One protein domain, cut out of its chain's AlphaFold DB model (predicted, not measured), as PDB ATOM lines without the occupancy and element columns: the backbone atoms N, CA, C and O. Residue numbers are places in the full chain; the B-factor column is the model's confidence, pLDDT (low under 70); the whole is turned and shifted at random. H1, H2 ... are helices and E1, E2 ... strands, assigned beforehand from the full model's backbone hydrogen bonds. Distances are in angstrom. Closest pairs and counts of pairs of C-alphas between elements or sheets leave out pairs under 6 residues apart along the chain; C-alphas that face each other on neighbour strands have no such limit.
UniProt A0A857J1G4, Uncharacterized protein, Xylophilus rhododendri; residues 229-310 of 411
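What this domain is: This is residues 229 to 310 of the 411 residues of an uncharacterized protein of Xylophilus rhododendri (UniProt A0A857J1G4). A long two-stranded hairpin, E1 and E2, makes one side of a flat domain, and the longest helix, H3, with the short H1 packed on it, makes another; the short helix H2 lies between them, near the middle of the domain. From H1 a long loop, residues 234 to 252, with no named element, runs out and folds back to H2. The printed part has 82 residues, with three named helices and two named strands in the order H1, H2, E1, E2, H3; the sheet has the order E1 - E2 and is antiparallel. The class is mixed, helices and strands. The whole is compact, with a radius of gyration of the C-alphas of 12.3 A, and spans 34 by 33 by 14 A.

Where its parts are: Strand E1 is residues 265 to 271, 17.6 A from first to last C-alpha, and begins at C-alpha 265 at (130.351, 181.767, 188.114). Strand E2 is residues 278 to 284, 17.5 A long. Helix H2 is residues 253 to 259. Helix H3 is residues 294 to 308, 21.4 A long, and ends at C-alpha 308 at (133.074, 203.561, 196.115). Helix H1 is residues 229 to 233 and begins at C-alpha 229 at (131.055, 201.475, 183.450).

How they stand to each other: E1 and E2 are a hairpin of antiparallel neighbours, with 146 degrees between their directions. N 268 and O 281 are 2.9 A apart, as are N 283 and O 266, both within hydrogen-bond range. The closest C-alphas of H2 and E1 are those of Val 253 and Leu 268, 7.2 A apart. H2 and E2 are near each other, with 5 pairs of C-alphas within 10 A. H2 and H3 only just touch, with 3 pairs of C-alphas within 8 A, made by residues 296 to 300 of H3 alone; the closest C-alphas are those of Tyr 259 and Asp 297, 5.2 A apart. Their lines stand at a steep tilt of 66 degrees, opposite ways. H1 touches H3, the closest C-alphas being those of Gly 232 and Arg 304, 4.2 A apart. H1 and H2 are close but not clearly touching, with the C-alphas of Gly 231 and Asp 255 closest at 7.7 A. E1 is apart from H3, and H1 is apart from both strands. In H1, H2 and H3 every O i to N i+4 pair is within hydrogen-bond range.

The domain as a whole: The two C-alphas farthest apart are those of Glu 288 and Ala 310, at 36.8 A. The printed part has no cut. The link from H1 to H2, 19 residues, is long; that from H2 to E1 is tight. The mean pLDDT of the printed part is 84.5, and residues 238 to 244 and 272 to 276 are under 70.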
ATOM      1  N   TYR A 229     130.496 200.361 182.685       96.75
ATOM      2  CA  TYR A 229     131.055 201.475 183.450       96.75
ATOM      3  C   TYR A 229     129.958 202.298 184.125       96.75
ATOM      4  O   TYR A 229     129.981 202.526 185.333       96.75
ATOM      5  N   LYS A 230     128.943 202.707 183.355       96.88
ATOM      6  CA  LYS A 230     127.798 203.458 183.878       96.88
ATOM      7  C   LYS A 230     127.057 202.665 184.954       96.88
ATOM      8  O   LYS A 230     126.700 203.238 185.979       96.88
ATOM      9  N   GLY A 231     126.868 201.365 184.738       95.19
ATOM     10  CA  GLY A 231     126.280 200.462 185.720       95.19
ATOM     11  C   GLY A 231     127.063 200.410 187.028       95.19
ATOM     12  O   GLY A 231     126.479 200.548 188.097       95.19
ATOM     13  N   GLY A 232     128.390 200.287 186.952       94.12
ATOM     14  CA  GLY A 232     129.254 200.242 188.131       94.12
ATOM     15  C   GLY A 232     129.289 201.563 188.899       94.12
ATOM     16  O   GLY A 232     129.249 201.548 190.125       94.12
ATOM     17  N   LEU A 233     129.249 202.711 188.209       93.25
ATOM     18  CA  LEU A 233     129.100 204.024 188.860       93.25
ATOM     19  C   LEU A 233     127.753 204.183 189.588       93.25
ATOM     20  O   LEU A 233     127.644 204.963 190.532       93.25
ATOM     21  N   GLN A 234     126.717 203.479 189.134       92.00
ATOM     22  CA  GLN A 234     125.362 203.521 189.698       92.00
ATOM     23  C   GLN A 234     125.081 202.370 190.674       92.00
ATOM     24  O   GLN A 234     123.996 202.306 191.258       92.00
ATOM     25  N   SER A 235     126.051 201.473 190.868       89.25
ATOM     26  CA  SER A 235     125.938 200.339 191.775       89.25
ATOM     27  C   SER A 235     125.650 200.803 193.205       89.25
ATOM     28  O   SER A 235     126.130 201.831 193.683       89.25
ATOM     29  N   LYS A 236     124.900 199.984 193.947       81.62
ATOM     30  CA  LYS A 236     124.628 200.219 195.368       81.62
ATOM     31  C   LYS A 236     125.794 199.720 196.230       81.62
ATOM     32  O   LYS A 236     126.234 198.577 196.102       81.62
ATOM     33  N   LEU A 237     126.244 200.566 197.160       70.50
ATOM     34  CA  LEU A 237     127.205 200.196 198.211       70.50
ATOM     35  C   LEU A 237     126.515 199.569 199.439       70.50
ATOM     36  O   LEU A 237     127.090 198.741 200.146       70.50
ATOM     37  N   VAL A 238     125.277 199.995 199.705       58.88
ATOM     38  CA  VAL A 238     124.578 199.758 200.971       58.88
ATOM     39  C   VAL A 238     123.498 198.694 200.783       58.88
ATOM     40  O   VAL A 238     122.506 198.914 200.085       58.88
ATOM     41  N   GLY A 239     123.674 197.542 201.435       52.16
ATOM     42  CA  GLY A 239     122.554 196.660 201.752       52.16
ATOM     43  C   GLY A 239     121.682 197.324 202.821       52.16
ATOM     44  O   GLY A 239     122.200 198.049 203.663       52.16
ATOM     45  N   LYS A 240     120.364 197.087 202.821       47.38
ATOM     46  CA  LYS A 240     119.390 197.724 203.741       47.38
ATOM     47  C   LYS A 240     119.677 197.567 205.255       47.38
ATOM     48  O   LYS A 240     118.921 198.104 206.053       47.38
ATOM     49  N   TYR A 241     120.751 196.891 205.664       46.12
ATOM     50  CA  TYR A 241     121.143 196.683 207.056       46.12
ATOM     51  C   TYR A 241     122.674 196.677 207.180       46.12
ATOM     52  O   TYR A 241     123.290 195.734 206.702       46.12
ATOM     53  N   LEU A 242     123.253 197.728 207.785       45.28
ATOM     54  CA  LEU A 242     124.560 197.845 208.486       45.28
ATOM     55  C   LEU A 242     125.847 197.177 207.929       45.28
ATOM     56  O   LEU A 242     126.903 197.305 208.545       45.28
ATOM     57  N   HIS A 243     125.824 196.526 206.770       56.38
ATOM     58  CA  HIS A 243     126.953 195.801 206.193       56.38
ATOM     59  C   HIS A 243     127.243 196.327 204.787       56.38
ATOM     60  O   HIS A 243     126.377 196.317 203.906       56.38
ATOM     61  N   GLN A 244     128.467 196.820 204.590       69.50
ATOM     62  CA  GLN A 244     128.954 197.248 203.280       69.50
ATOM     63  C   GLN A 244     129.112 196.019 202.381       69.50
ATOM     64  O   GLN A 244     129.726 195.028 202.776       69.50
ATOM     65  N   ILE A 245     128.545 196.074 201.175       75.75
ATOM     66  CA  ILE A 245     128.684 194.988 200.203       75.75
ATOM     67  C   ILE A 245     130.119 195.025 199.662       75.75
ATOM     68  O   ILE A 245     130.516 196.070 199.141       75.75
ATOM     69  N   PRO A 246     130.890 193.920 199.713       82.75
ATOM     70  CA  PRO A 246     132.251 193.913 199.189       82.75
ATOM     71  C   PRO A 246     132.305 194.358 197.722       82.75
ATOM     72  O   PRO A 246     131.455 193.968 196.913       82.75
ATOM     73  N   LEU A 247     133.318 195.154 197.361       85.56
ATOM     74  CA  LEU A 247     133.450 195.738 196.016       85.56
ATOM     75  C   LEU A 247     133.653 194.693 194.904       85.56
ATOM     76  O   LEU A 247     133.305 194.936 193.749       85.56
ATOM     77  N   SER A 248     134.119 193.497 195.261       84.56
ATOM     78  CA  SER A 248     134.295 192.357 194.356       84.56
ATOM     79  C   SER A 248     133.001 191.590 194.025       84.56
ATOM     80  O   SER A 248     133.031 190.681 193.194       84.56
ATOM     81  N   VAL A 249     131.872 191.932 194.655       89.62
ATOM     82  CA  VAL A 249     130.631 191.137 194.647       89.62
ATOM     83  C   VAL A 249     129.461 191.928 194.063       89.62
ATOM     84  O   VAL A 249     129.242 193.067 194.463       89.62
ATOM     85  N   TYR A 250     128.655 191.327 193.187       91.75
ATOM     86  CA  TYR A 250     127.430 191.966 192.698       91.75
ATOM     87  C   TYR A 250     126.453 192.242 193.848       91.75
ATOM     88  O   TYR A 250     126.185 191.340 194.644       91.75
ATOM     89  N   PRO A 251     125.885 193.453 193.954       89.56
ATOM     90  CA  PRO A 251     125.057 193.822 195.096       89.56
ATOM     91  C   PRO A 251     123.663 193.192 195.080       89.56
ATOM     92  O   PRO A 251     123.002 193.163 196.115       89.56
ATOM     93  N   ASN A 252     123.187 192.750 193.916       89.81
ATOM     94  CA  ASN A 252     121.869 192.157 193.734       89.81
ATOM     95  C   ASN A 252     121.812 191.347 192.416       89.81
ATOM     96  O   ASN A 252     122.734 191.395 191.600       89.81
ATOM     97  N   VAL A 253     120.722 190.591 192.228       90.88
ATOM     98  CA  VAL A 253     120.504 189.744 191.040       90.88
ATOM     99  C   VAL A 253     120.365 190.571 189.760       90.88
ATOM    100  O   VAL A 253     120.830 190.128 188.721       90.88
ATOM    101  N   GLU A 254     119.780 191.766 189.824       92.31
ATOM    102  CA  GLU A 254     119.580 192.632 188.656       92.31
ATOM    103  C   GLU A 254     120.919 193.128 188.080       92.31
ATOM    104  O   GLU A 254     121.152 193.005 186.880       92.31
ATOM    105  N   ASP A 255     121.835 193.621 188.917       93.06
ATOM    106  CA  ASP A 255     123.194 193.993 188.506       93.06
ATOM    107  C   ASP A 255     123.933 192.782 187.914       93.06
ATOM    108  O   ASP A 255     124.588 192.889 186.877       93.06
ATOM    109  N   MET A 256     123.793 191.615 188.546       94.12
ATOM    110  CA  MET A 256     124.387 190.375 188.052       94.12
ATOM    111  C   MET A 256     123.840 190.009 186.660       94.12
ATOM    112  O   MET A 256     124.620 189.772 185.745       94.12
ATOM    113  N   GLU A 257     122.520 190.001 186.465       94.88
ATOM    114  CA  GLU A 257     121.879 189.663 185.184       94.88
ATOM    115  C   GLU A 257     122.206 190.676 184.072       94.88
ATOM    116  O   GLU A 257     122.348 190.296 182.905       94.88
ATOM    117  N   ASN A 258     122.377 191.956 184.420       94.94
ATOM    118  CA  ASN A 258     122.661 193.023 183.460       94.94
ATOM    119  C   ASN A 258     124.138 193.113 183.035       94.94
ATOM    120  O   ASN A 258     124.399 193.535 181.907       94.94
ATOM    121  N   TYR A 259     125.093 192.759 183.906       95.38
ATOM    122  CA  TYR A 259     126.518 193.034 183.663       95.38
ATOM    123  C   TYR A 259     127.434 191.809 183.712       95.38
ATOM    124  O   TYR A 259     128.517 191.882 183.132       95.38
ATOM    125  N   ALA A 260     127.051 190.709 184.368       93.81
ATOM    126  CA  ALA A 260     127.896 189.519 184.438       93.81
ATOM    127  C   ALA A 260     127.958 188.779 183.093       93.81
ATOM    128  O   ALA A 260     126.990 188.818 182.325       93.81
ATOM    129  N   PRO A 261     129.051 188.052 182.803       92.31
ATOM    130  CA  PRO A 261     129.127 187.233 181.606       92.31
ATOM    131  C   PRO A 261     128.213 186.011 181.745       92.31
ATOM    132  O   PRO A 261     128.106 185.399 182.814       92.31
ATOM    133  N   CYS A 262     127.574 185.616 180.648       88.19
ATOM    134  CA  CYS A 262     126.660 184.477 180.650       88.19
ATOM    135  C   CYS A 262     127.386 183.181 181.031       88.19
ATOM    136  O   CYS A 262     128.535 182.967 180.642       88.19
ATOM    137  N   ASN A 263     126.712 182.296 181.774       88.38
ATOM    138  CA  ASN A 263     127.238 180.993 182.203       88.38
ATOM    139  C   ASN A 263     128.552 181.028 183.007       88.38
ATOM    140  O   ASN A 263     129.182 179.987 183.184       88.38
ATOM    141  N   THR A 264     128.945 182.191 183.526       89.12
ATOM    142  CA  THR A 264     130.155 182.346 184.340       89.12
ATOM    143  C   THR A 264     129.783 182.407 185.818       89.12
ATOM    144  O   THR A 264     128.805 183.060 186.189       89.12
ATOM    145  N   ASP A 265     130.542 181.707 186.665       91.88
ATOM    146  CA  ASP A 265     130.351 181.767 188.114       91.88
ATOM    147  C   ASP A 265     130.872 183.101 188.652       91.88
ATOM    148  O   ASP A 265     132.044 183.442 188.493       91.88
ATOM    149  N   VAL A 266     129.992 183.854 189.308       92.19
ATOM    150  CA  VAL A 266     130.289 185.165 189.887       92.19
ATOM    151  C   VAL A 266     129.854 185.224 191.346       92.19
ATOM    152  O   VAL A 266     129.042 184.425 191.815       92.19
ATOM    153  N   LEU A 267     130.404 186.183 192.087       92.38
ATOM    154  CA  LEU A 267     130.018 186.421 193.472       92.38
ATOM    155  C   LEU A 267     128.817 187.366 193.520       92.38
ATOM    156  O   LEU A 267     128.882 188.482 193.002       92.38
ATOM    157  N   LEU A 268     127.752 186.939 194.192       91.31
ATOM    158  CA  LEU A 268     126.525 187.696 194.413       91.31
ATOM    159  C   LEU A 268     126.290 187.885 195.913       91.31
ATOM    160  O   LEU A 268     126.394 186.942 196.696       91.31
ATOM    161  N   TYR A 269     125.921 189.096 196.317       88.56
ATOM    162  CA  TYR A 269     125.450 189.383 197.660       88.56
ATOM    163  C   TYR A 269     123.944 189.147 197.708       88.56
ATOM    164  O   TYR A 269     123.159 189.904 197.138       88.56
ATOM    165  N   ALA A 270     123.532 188.065 198.363       83.75
ATOM    166  CA  ALA A 270     122.133 187.668 198.429       83.75
ATOM    167  C   ALA A 270     121.737 187.239 199.841       83.75
ATOM    168  O   ALA A 270     122.548 186.732 200.619       83.75
ATOM    169  N   GLY A 271     120.456 187.423 200.156       75.12
ATOM    170  CA  GLY A 271     119.845 186.855 201.350       75.12
ATOM    171  C   GLY A 271     119.910 185.330 201.302       75.12
ATOM    172  O   GLY A 271     119.350 184.699 200.402       75.12
ATOM    173  N   ASN A 272     120.575 184.722 202.278       67.19
ATOM    174  CA  ASN A 272     120.536 183.287 202.477       67.19
ATOM    175  C   ASN A 272     119.154 182.906 203.024       67.19
ATOM    176  O   ASN A 272     118.808 183.214 204.166       67.19
ATOM    177  N   LYS A 273     118.365 182.199 202.207       63.41
ATOM    178  CA  LYS A 273     117.005 181.758 202.561       63.41
ATOM    179  C   LYS A 273     116.952 180.871 203.813       63.41
ATOM    180  O   LYS A 273     115.889 180.767 204.410       63.41
ATOM    181  N   ARG A 274     118.061 180.225 204.203       60.31
ATOM    182  CA  ARG A 274     118.128 179.331 205.372       60.31
ATOM    183  C   ARG A 274     118.480 180.046 206.673       60.31
ATOM    184  O   ARG A 274     118.009 179.620 207.717       60.31
ATOM    185  N   SER A 275     119.300 181.096 206.628       62.88
ATOM    186  CA  SER A 275     119.742 181.818 207.834       62.88
ATOM    187  C   SER A 275     119.066 183.176 208.024       62.88
ATOM    188  O   SER A 275     119.248 183.800 209.064       62.88
ATOM    189  N   GLY A 276     118.331 183.675 207.022       65.38
ATOM    190  CA  GLY A 276     117.771 185.030 207.032       65.38
ATOM    191  C   GLY A 276     118.831 186.139 206.959       65.38
ATOM    192  O   GLY A 276     118.489 187.319 206.955       65.38
ATOM    193  N   GLN A 277     120.114 185.778 206.878       70.50
ATOM    194  CA  GLN A 277     121.244 186.701 206.804       70.50
ATOM    195  C   GLN A 277     121.693 186.874 205.354       70.50
ATOM    196  O   GLN A 277     121.612 185.946 204.554       70.50
ATOM    197  N   HIS A 278     122.177 188.063 205.000       75.62
ATOM    198  CA  HIS A 278     122.800 188.273 203.695       75.62
ATOM    199  C   HIS A 278     124.238 187.757 203.717       75.62
ATOM    200  O   HIS A 278     124.961 187.957 204.689       75.62
ATOM    201  N   SER A 279     124.646 187.085 202.646       82.69
ATOM    202  CA  SER A 279     125.986 186.519 202.503       82.69
ATOM    203  C   SER A 279     126.445 186.574 201.050       82.69
ATOM    204  O   SER A 279     125.626 186.665 200.133       82.69
ATOM    205  N   VAL A 280     127.758 186.484 200.844       87.81
ATOM    206  CA  VAL A 280     128.341 186.296 199.513       87.81
ATOM    207  C   VAL A 280     128.140 184.841 199.094       87.81
ATOM    208  O   VAL A 280     128.537 183.930 199.817       87.81
ATOM    209  N   ILE A 281     127.521 184.628 197.938       89.25
ATOM    210  CA  ILE A 281     127.297 183.308 197.348       89.25
ATOM    211  C   ILE A 281     127.863 183.259 195.930       89.25
ATOM    212  O   ILE A 281     127.912 184.276 195.239       89.25
ATOM    213  N   HIS A 282     128.249 182.066 195.483       91.25
ATOM    214  CA  HIS A 282     128.497 181.822 194.066       91.25
ATOM    215  C   HIS A 282     127.158 181.684 193.344       91.25
ATOM    216  O   HIS A 282     126.298 180.902 193.755       91.25
ATOM    217  N   ALA A 283     126.984 182.454 192.280       91.56
ATOM    218  CA  ALA A 283     125.806 182.428 191.433       91.56
ATOM    219  C   ALA A 283     126.224 182.427 189.962       91.56
ATOM    220  O   ALA A 283     127.292 182.920 189.603       91.56
ATOM    221  N   ARG A 284     125.358 181.878 189.111       92.81
ATOM    222  CA  ARG A 284     125.548 181.822 187.663       92.81
ATOM    223  C   ARG A 284     124.303 182.363 186.978       92.81
ATOM    224  O   ARG A 284     123.190 181.953 187.313       92.81
ATOM    225  N   VAL A 285     124.492 183.261 186.014       87.19
ATOM    226  CA  VAL A 285     123.396 183.768 185.180       87.19
ATOM    227  C   VAL A 285     123.183 182.815 184.012       87.19
ATOM    228  O   VAL A 285     124.105 182.571 183.230       87.19
ATOM    229  N   GLY A 286     121.969 182.276 183.904       85.25
ATOM    230  CA  GLY A 286     121.566 181.472 182.752       85.25
ATOM    231  C   GLY A 286     121.491 182.319 181.473       85.25
ATOM    232  O   GLY A 286     121.239 183.527 181.548       85.25
ATOM    233  N   PRO A 287     121.710 181.725 180.288       85.38
ATOM    234  CA  PRO A 287     121.717 182.446 179.014       85.38
ATOM    235  C   PRO A 287     120.386 183.151 178.714       85.38
ATOM    236  O   PRO A 287     120.369 184.149 178.008       85.38
ATOM    237  N   GLU A 288     119.278 182.679 179.285       87.81
ATOM    238  CA  GLU A 288     117.940 183.246 179.111       87.81
ATOM    239  C   GLU A 288     117.710 184.577 179.846       87.81
ATOM    240  O   GLU A 288     116.790 185.318 179.503       87.81
ATOM    241  N   ARG A 289     118.537 184.893 180.850       88.19
ATOM    242  CA  ARG A 289     118.447 186.132 181.654       88.19
ATOM    243  C   ARG A 289     119.677 187.024 181.539       88.19
ATOM    244  O   ARG A 289     119.659 188.157 182.010       88.19
ATOM    245  N   CYS A 290     120.730 186.520 180.912       87.94
ATOM    246  CA  CYS A 290     121.984 187.225 180.751       87.94
ATOM    247  C   CYS A 290     121.884 188.339 179.704       87.94
ATOM    248  O   CYS A 290     121.508 188.093 178.560       87.94
ATOM    249  N   LYS A 291     122.274 189.557 180.087       92.44
ATOM    250  CA  LYS A 291     122.437 190.703 179.174       92.44
ATOM    251  C   LYS A 291     123.869 191.252 179.147       92.44
ATOM    252  O   LYS A 291     124.162 192.152 178.355       92.44
ATOM    253  N   GLY A 292     124.728 190.743 180.029       90.12
ATOM    254  CA  GLY A 292     126.131 191.121 180.142       90.12
ATOM    255  C   GLY A 292     127.069 190.227 179.328       90.12
ATOM    256  O   GLY A 292     126.694 189.199 178.769       90.12
ATOM    257  N   ASN A 293     128.327 190.639 179.266       90.62
ATOM    258  CA  ASN A 293     129.447 189.921 178.680       90.62
ATOM    259  C   ASN A 293     130.730 190.216 179.483       90.62
ATOM    260  O   ASN A 293     130.709 190.918 180.495       90.62
ATOM    261  N   VAL A 294     131.864 189.677 179.033       90.88
ATOM    262  CA  VAL A 294     133.167 189.886 179.689       90.88
ATOM    263  C   VAL A 294     133.570 191.363 179.787       90.88
ATOM    264  O   VAL A 294     134.161 191.768 180.785       90.88
ATOM    265  N   TYR A 295     133.200 192.191 178.807       90.75
ATOM    266  CA  TYR A 295     133.526 193.618 178.784       90.75
ATOM    267  C   TYR A 295     132.638 194.427 179.735       90.75
ATOM    268  O   TYR A 295     133.135 195.306 180.441       90.75
ATOM    269  N   THR A 296     131.335 194.120 179.802       92.00
ATOM    270  CA  THR A 296     130.438 194.777 180.765       92.00
ATOM    271  C   THR A 296     130.838 194.454 182.201       92.00
ATOM    272  O   THR A 296     130.816 195.360 183.027       92.00
ATOM    273  N   ASP A 297     131.229 193.209 182.499       92.50
ATOM    274  CA  ASP A 297     131.672 192.788 183.839       92.50
ATOM    275  C   ASP A 297     132.956 193.504 184.259       92.50
ATOM    276  O   ASP A 297     132.993 194.145 185.311       92.50
ATOM    277  N   ALA A 298     133.985 193.454 183.411       93.00
ATOM    278  CA  ALA A 298     135.278 194.068 183.688       93.00
ATOM    279  C   ALA A 298     135.138 195.582 183.943       93.00
ATOM    280  O   ALA A 298     135.567 196.090 184.983       93.00
ATOM    281  N   SER A 299     134.439 196.284 183.047       94.44
ATOM    282  CA  SER A 299     134.193 197.723 183.159       94.44
ATOM    283  C   SER A 299     133.316 198.087 184.368       94.44
ATOM    284  O   SER A 299     133.586 199.064 185.072       94.44
ATOM    285  N   TYR A 300     132.299 197.268 184.670       95.31
ATOM    286  CA  TYR A 300     131.450 197.431 185.855       95.31
ATOM    287  C   TYR A 300     132.262 197.353 187.149       95.31
ATOM    288  O   TYR A 300     132.097 198.201 188.028       95.31
ATOM    289  N   ARG A 301     133.170 196.377 187.269       92.56
ATOM    290  CA  ARG A 301     134.020 196.215 188.459       92.56
ATOM    291  C   ARG A 301     134.936 197.415 188.669       92.56
ATOM    292  O   ARG A 301     134.987 197.933 189.784       92.56
ATOM    293  N   VAL A 302     135.602 197.883 187.611       93.00
ATOM    294  CA  VAL A 302     136.482 199.063 187.674       93.00
ATOM    295  C   VAL A 302     135.693 200.301 188.096       93.00
ATOM    296  O   VAL A 302     136.080 200.991 189.039       93.00
ATOM    297  N   ALA A 303     134.545 200.554 187.462       94.19
ATOM    298  CA  ALA A 303     133.694 201.692 187.790       94.19
ATOM    299  C   ALA A 303     133.161 201.648 189.221       94.19
ATOM    300  O   ALA A 303     133.160 202.660 189.919       94.19
ATOM    301  N   ARG A 304     132.733 200.469 189.676       91.25
ATOM    302  CA  ARG A 304     132.244 200.266 191.038       91.25
ATOM    303  C   ARG A 304     133.351 200.505 192.059       91.25
ATOM    304  O   ARG A 304     133.119 201.184 193.054       91.25
ATOM    305  N   PHE A 305     134.554 199.990 191.804       90.31
ATOM    306  CA  PHE A 305     135.711 200.232 192.664       90.31
ATOM    307  C   PHE A 305     136.067 201.722 192.718       90.31
ATOM    308  O   PHE A 305     136.277 202.263 193.803       90.31
ATOM    309  N   TRP A 306     136.052 202.393 191.564       89.56
ATOM    310  CA  TRP A 306     136.306 203.826 191.445       89.56
ATOM    311  C   TRP A 306     135.278 204.686 192.190       89.56
ATOM    312  O   TRP A 306     135.645 205.624 192.891       89.56
ATOM    313  N   GLN A 307     133.991 204.366 192.058       89.75
ATOM    314  CA  GLN A 307     132.900 205.136 192.653       89.75
ATOM    315  C   GLN A 307     132.874 205.054 194.183       89.75
ATOM    316  O   GLN A 307     132.395 205.966 194.858       89.75
ATOM    317  N   HIS A 308     133.325 203.931 194.729       87.06
ATOM    318  CA  HIS A 308     133.074 203.561 196.115       87.06
ATOM    319  C   HIS A 308     134.318 203.515 196.997       87.06
ATOM    320  O   HIS A 308     134.210 203.237 198.190       87.06
ATOM    321  N   THR A 309     135.479 203.808 196.428       83.44
ATOM    322  CA  THR A 309     136.738 203.897 197.159       83.44
ATOM    323  C   THR A 309     137.235 205.337 197.106       83.44
ATOM    324  O   THR A 309     137.053 206.035 196.108       83.44
ATOM    325  N   ALA A 310     137.843 205.813 198.190       78.88
ATOM    326  CA  ALA A 310     138.382 207.165 198.234       78.88
ATOM    327  C   ALA A 310     139.502 207.331 197.185       78.88
ATOM    328  O   ALA A 310     140.376 206.475 197.045       78.88
TER     329      ALA A 310